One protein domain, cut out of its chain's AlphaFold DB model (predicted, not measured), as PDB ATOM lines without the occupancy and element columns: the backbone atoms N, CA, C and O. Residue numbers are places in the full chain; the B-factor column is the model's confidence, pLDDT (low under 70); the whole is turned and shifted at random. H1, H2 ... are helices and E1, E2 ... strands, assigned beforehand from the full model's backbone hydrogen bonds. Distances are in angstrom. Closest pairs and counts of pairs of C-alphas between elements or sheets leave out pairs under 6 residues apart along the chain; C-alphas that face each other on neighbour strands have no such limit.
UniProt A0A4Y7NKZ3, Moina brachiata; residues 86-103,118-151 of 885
ATOM      1  N   ARG A  86       2.035  27.041  -5.869       78.69
ATOM      2  CA  ARG A  86       2.386  28.366  -5.334       78.69
ATOM      3  C   ARG A  86       2.702  29.333  -6.482       78.69
ATOM      4  O   ARG A  86       3.625  29.028  -7.236       78.69
ATOM      5  N   PRO A  87       2.065  30.514  -6.580       83.31
ATOM      6  CA  PRO A  87       2.410  31.521  -7.581       83.31
ATOM      7  C   PRO A  87       3.813  32.065  -7.312       83.31
ATOM      8  O   PRO A  87       4.127  32.455  -6.183       83.31
ATOM      9  N   VAL A  88       4.662  32.119  -8.341       82.50
ATOM     10  CA  VAL A  88       6.013  32.692  -8.231       82.50
ATOM     11  C   VAL A  88       6.397  33.379  -9.539       82.50
ATOM     12  O   VAL A  88       6.196  32.809 -10.606       82.50
ATOM     13  N   THR A  89       6.962  34.587  -9.472       83.00
ATOM     14  CA  THR A  89       7.394  35.364 -10.651       83.00
ATOM     15  C   THR A  89       8.914  35.335 -10.817       83.00
ATOM     16  O   THR A  89       9.636  35.662  -9.871       83.00
ATOM     17  N   CYS A  90       9.393  34.996 -12.016       84.06
ATOM     18  CA  CYS A  90      10.806  35.021 -12.416       84.06
ATOM     19  C   CYS A  90      11.013  35.866 -13.689       84.06
ATOM     20  O   CYS A  90      10.051  36.358 -14.282       84.06
ATOM     21  N   SER A  91      12.269  36.033 -14.116       88.00
ATOM     22  CA  SER A  91      12.598  36.603 -15.426       88.00
ATOM     23  C   SER A  91      12.273  35.622 -16.561       88.00
ATOM     24  O   SER A  91      12.363  34.406 -16.388       88.00
ATOM     25  N   GLU A  92      11.947  36.134 -17.751       86.94
ATOM     26  CA  GLU A  92      11.612  35.288 -18.908       86.94
ATOM     27  C   GLU A  92      12.746  34.326 -19.289       86.94
ATOM     28  O   GLU A  92      12.489  33.150 -19.531       86.94
ATOM     29  N   GLY A  93      14.007  34.773 -19.262       85.75
ATOM     30  CA  GLY A  93      15.158  33.901 -19.528       85.75
ATOM     31  C   GLY A  93      15.274  32.731 -18.541       85.75
ATOM     32  O   GLY A  93      15.617  31.619 -18.941       85.75
ATOM     33  N   PHE A  94      14.922  32.946 -17.267       83.62
ATOM     34  CA  PHE A  94      14.861  31.866 -16.281       83.62
ATOM     35  C   PHE A  94      13.668  30.936 -16.539       83.62
ATOM     36  O   PHE A  94      13.836  29.719 -16.513       83.62
ATOM     37  N   PHE A  95      12.488  31.482 -16.851       88.19
ATOM     38  CA  PHE A  95      11.316  30.678 -17.210       88.19
ATOM     39  C   PHE A  95      11.588  29.770 -18.414       88.19
ATOM     40  O   PHE A  95      11.331  28.573 -18.341       88.19
ATOM     41  N   LEU A  96      12.162  30.306 -19.496       86.75
ATOM     42  CA  LEU A  96      12.504  29.537 -20.696       86.75
ATOM     43  C   LEU A  96      13.543  28.441 -20.392       86.75
ATOM     44  O   LEU A  96      13.422  27.319 -20.892       86.75
ATOM     45  N   ASN A  97      14.519  28.712 -19.515       85.31
ATOM     46  CA  ASN A  97      15.448  27.684 -19.040       85.31
ATOM     47  C   ASN A  97      14.725  26.558 -18.278       85.31
ATOM     48  O   ASN A  97      14.995  25.389 -18.535       85.31
ATOM     49  N   GLN A  98      13.781  26.876 -17.388       82.94
ATOM     50  CA  GLN A  98      13.032  25.844 -16.662       82.94
ATOM     51  C   GLN A  98      12.058  25.078 -17.567       82.94
ATOM     52  O   GLN A  98      12.023  23.856 -17.492       82.94
ATOM     53  N   ALA A  99      11.343  25.745 -18.478       81.44
ATOM     54  CA  ALA A  99      10.459  25.106 -19.459       81.44
ATOM     55  C   ALA A  99      11.206  24.026 -20.271       81.44
ATOM     56  O   ALA A  99      10.859  22.844 -20.247       81.44
ATOM     57  N   THR A 100      12.361  24.381 -20.855       81.50
ATOM     58  CA  THR A 100      13.198  23.422 -21.610       81.50
ATOM     59  C   THR A 100      13.693  22.213 -20.799       81.50
ATOM     60  O   THR A 100      14.088  21.211 -21.408       81.50
ATOM     61  N   ARG A 101      13.629  22.271 -19.459       77.00
ATOM     62  CA  ARG A 101      13.975  21.194 -18.515       77.00
ATOM     63  C   ARG A 101      12.766  20.433 -17.955       77.00
ATOM     64  O   ARG A 101      12.920  19.265 -17.616       77.00
ATOM     65  N   LEU A 102      11.603  21.074 -17.832       73.44
ATOM     66  CA  LEU A 102      10.402  20.549 -17.159       73.44
ATOM     67  C   LEU A 102       9.353  19.952 -18.116       73.44
ATOM     68  O   LEU A 102       8.327  19.457 -17.654       73.44
ATOM     69  N   LYS A 103       9.636  19.966 -19.424       71.69
ATOM     70  CA  LYS A 103       8.932  19.298 -20.535       71.69
ATOM     71  C   LYS A 103       7.918  18.204 -20.177       71.69
ATOM     72  O   LYS A 103       8.230  17.233 -19.487       71.69
ATOM     73  N   ALA A 118      -4.708  44.962 -25.380       65.19
ATOM     74  CA  ALA A 118      -3.778  45.079 -24.251       65.19
ATOM     75  C   ALA A 118      -4.481  45.101 -22.872       65.19
ATOM     76  O   ALA A 118      -3.921  44.619 -21.885       65.19
ATOM     77  N   GLU A 119      -5.714  45.615 -22.808       64.94
ATOM     78  CA  GLU A 119      -6.578  45.594 -21.616       64.94
ATOM     79  C   GLU A 119      -7.039  44.173 -21.232       64.94
ATOM     80  O   GLU A 119      -7.067  43.821 -20.046       64.94
ATOM     81  N   ASP A 120      -7.278  43.304 -22.219       76.00
ATOM     82  CA  ASP A 120      -7.680  41.915 -21.989       76.00
ATOM     83  C   ASP A 120      -6.550  41.085 -21.369       76.00
ATOM     84  O   ASP A 120      -6.817  40.265 -20.491       76.00
ATOM     85  N   ARG A 121      -5.278  41.329 -21.741       76.56
ATOM     86  CA  ARG A 121      -4.119  40.589 -21.191       76.56
ATOM     87  C   ARG A 121      -4.089  40.640 -19.657       76.56
ATOM     88  O   ARG A 121      -3.939  39.598 -19.021       76.56
ATOM     89  N   LYS A 122      -4.304  41.815 -19.044       78.44
ATOM     90  CA  LYS A 122      -4.367  41.967 -17.571       78.44
ATOM     91  C   LYS A 122      -5.556  41.214 -16.965       78.44
ATOM     92  O   LYS A 122      -5.412  40.539 -15.945       78.44
ATOM     93  N   THR A 123      -6.714  41.288 -17.617       80.69
ATOM     94  CA  THR A 123      -7.947  40.607 -17.191       80.69
ATOM     95  C   THR A 123      -7.809  39.084 -17.254       80.69
ATOM     96  O   THR A 123      -8.236  38.388 -16.332       80.69
ATOM     97  N   ILE A 124      -7.160  38.560 -18.296       83.88
ATOM     98  CA  ILE A 124      -6.835  37.138 -18.456       83.88
ATOM     99  C   ILE A 124      -5.857  36.697 -17.367       83.88
ATOM    100  O   ILE A 124      -6.158  35.734 -16.668       83.88
ATOM    101  N   CYS A 125      -4.762  37.432 -17.136       84.88
ATOM    102  CA  CYS A 125      -3.819  37.119 -16.054       84.88
ATOM    103  C   CYS A 125      -4.522  37.042 -14.687       84.88
ATOM    104  O   CYS A 125      -4.310  36.089 -13.944       84.88
ATOM    105  N   SER A 126      -5.425  37.983 -14.378       78.38
ATOM    106  CA  SER A 126      -6.185  37.964 -13.119       78.38
ATOM    107  C   SER A 126      -7.158  36.781 -13.017       78.38
ATOM    108  O   SER A 126      -7.278  36.180 -11.949       78.38
ATOM    109  N   LYS A 127      -7.843  36.409 -14.109       80.69
ATOM    110  CA  LYS A 127      -8.735  35.235 -14.138       80.69
ATOM    111  C   LYS A 127      -7.959  33.923 -13.990       80.69
ATOM    112  O   LYS A 127      -8.380  33.067 -13.222       80.69
ATOM    113  N   VAL A 128      -6.827  33.790 -14.678       84.69
ATOM    114  CA  VAL A 128      -5.974  32.593 -14.646       84.69
ATOM    115  C   VAL A 128      -5.287  32.442 -13.280       84.69
ATOM    116  O   VAL A 128      -5.332  31.355 -12.710       84.69
ATOM    117  N   PHE A 129      -4.788  33.529 -12.675       81.44
ATOM    118  CA  PHE A 129      -4.315  33.530 -11.280       81.44
ATOM    119  C   PHE A 129      -5.406  33.037 -10.314       81.44
ATOM    120  O   PHE A 129      -5.162  32.151  -9.504       81.44
ATOM    121  N   LYS A 130      -6.641  33.552 -10.429       74.38
ATOM    122  CA  LYS A 130      -7.767  33.151  -9.561       74.38
ATOM    123  C   LYS A 130      -8.242  31.708  -9.768       74.38
ATOM    124  O   LYS A 130      -8.835  31.151  -8.852       74.38
ATOM    125  N   ALA A 131      -8.033  31.131 -10.951       73.75
ATOM    126  CA  ALA A 131      -8.472  29.776 -11.283       73.75
ATOM    127  C   ALA A 131      -7.409  28.701 -10.996       73.75
ATOM    128  O   ALA A 131      -7.764  27.591 -10.607       73.75
ATOM    129  N   CYS A 132      -6.127  29.025 -11.196       77.19
ATOM    130  CA  CYS A 132      -5.025  28.056 -11.186       77.19
ATOM    131  C   CYS A 132      -3.922  28.365 -10.160       77.19
ATOM    132  O   CYS A 132      -3.110  27.496  -9.886       77.19
ATOM    133  N   ASN A 133      -3.895  29.566  -9.567       82.12
ATOM    134  CA  ASN A 133      -2.849  30.028  -8.640       82.12
ATOM    135  C   ASN A 133      -1.436  30.182  -9.263       82.12
ATOM    136  O   ASN A 133      -0.442  30.221  -8.541       82.12
ATOM    137  N   VAL A 134      -1.348  30.342 -10.591       87.12
ATOM    138  CA  VAL A 134      -0.124  30.743 -11.318       87.12
ATOM    139  C   VAL A 134       0.102  32.255 -11.279       87.12
ATOM    140  O   VAL A 134      -0.849  33.029 -11.367       87.12
ATOM    141  N   ALA A 135       1.362  32.697 -11.241       87.38
ATOM    142  CA  ALA A 135       1.725  34.103 -11.435       87.38
ATOM    143  C   ALA A 135       2.090  34.396 -12.899       87.38
ATOM    144  O   ALA A 135       2.718  33.572 -13.558       87.38
ATOM    145  N   SER A 136       1.762  35.590 -13.401       88.81
ATOM    146  CA  SER A 136       2.164  36.016 -14.745       88.81
ATOM    147  C   SER A 136       3.612  36.515 -14.792       88.81
ATOM    148  O   SER A 136       4.050  37.286 -13.937       88.81
ATOM    149  N   ILE A 137       4.339  36.114 -15.834       88.62
ATOM    150  CA  ILE A 137       5.700  36.569 -16.139       88.62
ATOM    151  C   ILE A 137       5.648  37.670 -17.200       88.62
ATOM    152  O   ILE A 137       4.882  37.595 -18.165       88.62
ATOM    153  N   THR A 138       6.509  38.676 -17.056       81.31
ATOM    154  CA  THR A 138       6.761  39.676 -18.100       81.31
ATOM    155  C   THR A 138       7.457  39.014 -19.292       81.31
ATOM    156  O   THR A 138       8.642  38.704 -19.224       81.31
ATOM    157  N   SER A 139       6.698  38.790 -20.364       77.75
ATOM    158  CA  SER A 139       7.159  38.240 -21.645       77.75
ATOM    159  C   SER A 139       7.514  39.374 -22.612       77.75
ATOM    160  O   SER A 139       6.703  40.285 -22.795       77.75
ATOM    161  N   SER A 140       8.690  39.316 -23.242       77.94
ATOM    162  CA  SER A 140       9.091  40.212 -24.332       77.94
ATOM    163  C   SER A 140       8.281  39.950 -25.600       77.94
ATOM    164  O   SER A 140       8.011  40.869 -26.369       77.94
ATOM    165  N   ASP A 141       7.845  38.703 -25.800       78.81
ATOM    166  CA  ASP A 141       6.819  38.383 -26.786       78.81
ATOM    167  C   ASP A 141       5.447  38.903 -26.317       78.81
ATOM    168  O   ASP A 141       4.971  38.601 -25.214       78.81
ATOM    169  N   LEU A 142       4.805  39.699 -27.174       70.94
ATOM    170  CA  LEU A 142       3.482  40.272 -26.944       70.94
ATOM    171  C   LEU A 142       2.337  39.304 -27.286       70.94
ATOM    172  O   LEU A 142       1.237  39.499 -26.770       70.94
ATOM    173  N   GLN A 143       2.584  38.279 -28.108       76.50
ATOM    174  CA  GLN A 143       1.586  37.280 -28.499       76.50
ATOM    175  C   GLN A 143       1.436  36.177 -27.443       76.50
ATOM    176  O   GLN A 143       0.319  35.764 -27.137       76.50
ATOM    177  N   THR A 144       2.532  35.742 -26.811       82.94
ATOM    178  CA  THR A 144       2.463  34.779 -25.702       82.94
ATOM    179  C   THR A 144       2.142  35.458 -24.361       82.94
ATOM    180  O   THR A 144       2.577  36.572 -24.062       82.94
ATOM    181  N   LEU A 145       1.396  34.761 -23.502       85.62
ATOM    182  CA  LEU A 145       1.347  35.016 -22.061       85.62
ATOM    183  C   LEU A 145       2.058  33.863 -21.350       85.62
ATOM    184  O   LEU A 145       1.716  32.705 -21.569       85.62
ATOM    185  N   ARG A 146       3.046  34.177 -20.509       88.75
ATOM    186  CA  ARG A 146       3.797  33.181 -19.731       88.75
ATOM    187  C   ARG A 146       3.344  33.214 -18.278       88.75
ATOM    188  O   ARG A 146       3.130  34.289 -17.717       88.75
ATOM    189  N   MET A 147       3.182  32.033 -17.699       90.38
ATOM    190  CA  MET A 147       2.649  31.813 -16.359       90.38
ATOM    191  C   MET A 147       3.571  30.844 -15.624       90.38
ATOM    192  O   MET A 147       4.015  29.870 -16.228       90.38
ATOM    193  N   SER A 148       3.853  31.095 -14.349       88.75
ATOM    194  CA  SER A 148       4.680  30.213 -13.528       88.75
ATOM    195  C   SER A 148       4.146  30.024 -12.116       88.75
ATOM    196  O   SER A 148       3.661  30.942 -11.447       88.75
ATOM    197  N   GLU A 149       4.312  28.797 -11.654       83.38
ATOM    198  CA  GLU A 149       4.019  28.334 -10.311       83.38
ATOM    199  C   GLU A 149       5.109  27.364  -9.860       83.38
ATOM    200  O   GLU A 149       6.006  26.997 -10.621       83.38
ATOM    201  N   GLN A 150       5.046  26.963  -8.598       80.94
ATOM    202  CA  GLN A 150       5.920  25.954  -8.031       80.94
ATOM    203  C   GLN A 150       5.100  24.992  -7.179       80.94
ATOM    204  O   GLN A 150       4.380  25.427  -6.277       80.94
ATOM    205  N   THR A 151       5.275  23.693  -7.414       69.38
ATOM    206  CA  THR A 151       4.794  22.615  -6.547       69.38
ATOM    207  C   THR A 151       5.213  22.860  -5.101       69.38
ATOM    208  O   THR A 151       6.385  22.757  -4.731       69.38
TER     209      THR A 151
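This is residues 86 to 103 and 118 to 151 of the 885 residues of a protein of Moina brachiata (UniProt A0A4Y7NKZ3). A small two-strand hairpin, E1 and E2, forms the middle of this domain, with helix H2 at one side and helix H1 at the other. The opening residues 86 to 87 add a short antiparallel pairing along residues 149 to 150 of E2. The printed part has 52 residues with two named helices and two named strands, in the chain order H1, H2, E1, E2; the sheet order is E1 - E2, antiparallel, and the class is mixed, helices and strands. The whole is compact, with a radius of gyration of the C-alphas of 11.0 A and spans of 31 by 24 by 16 A.

Start at the hairpin of E1, residues 135 to 137, and E2, residues 146 to 151, whose directions stand at 135 degrees. Look for N 135 and O 148, 2.9 A apart, and N 148 and O 135, 2.8 A apart, both within hydrogen-bond range. Next find H2, residues 118 to 132: its closest C-alpha pair with E1 is Phe 129 and Ala 135, 6.1 A apart. H2 and E2 are near each other, with 8 pairs of C-alphas within 10 A. For H1, residues 92 to 102, the closest C-alphas with E2 are those of Phe 95 and Ser 148, 7.6 A apart. H1 and H2 are apart. Of the O i to N i+4 pairs, 6 of 7 in H1 and 9 of 11 in H2 are within hydrogen-bond range.

Find C-alpha 135 at (1.725, 34.103, -11.435), where E1 begins; it measures 6.6 A. E2 measures 16.9 A and ends at C-alpha 151, (4.794, 22.615, -6.547). H2 begins at C-alpha 118, (-3.778, 45.079, -24.251), and measures 21.5 A; H1 measures 14.9 A.

The C-alphas farthest apart, those of Arg 101 and Glu 119, are 32.1 A apart. Residues 104 to 117 are not printed, and C-alphas 103 and 118 are 29.0 A apart across this cut. Of the links that are printed whole, H2 to E1 is tight and E1 to E2 is short. Mean pLDDT of the printed part is 81.0; residues 118 to 119 and 151 are under 70.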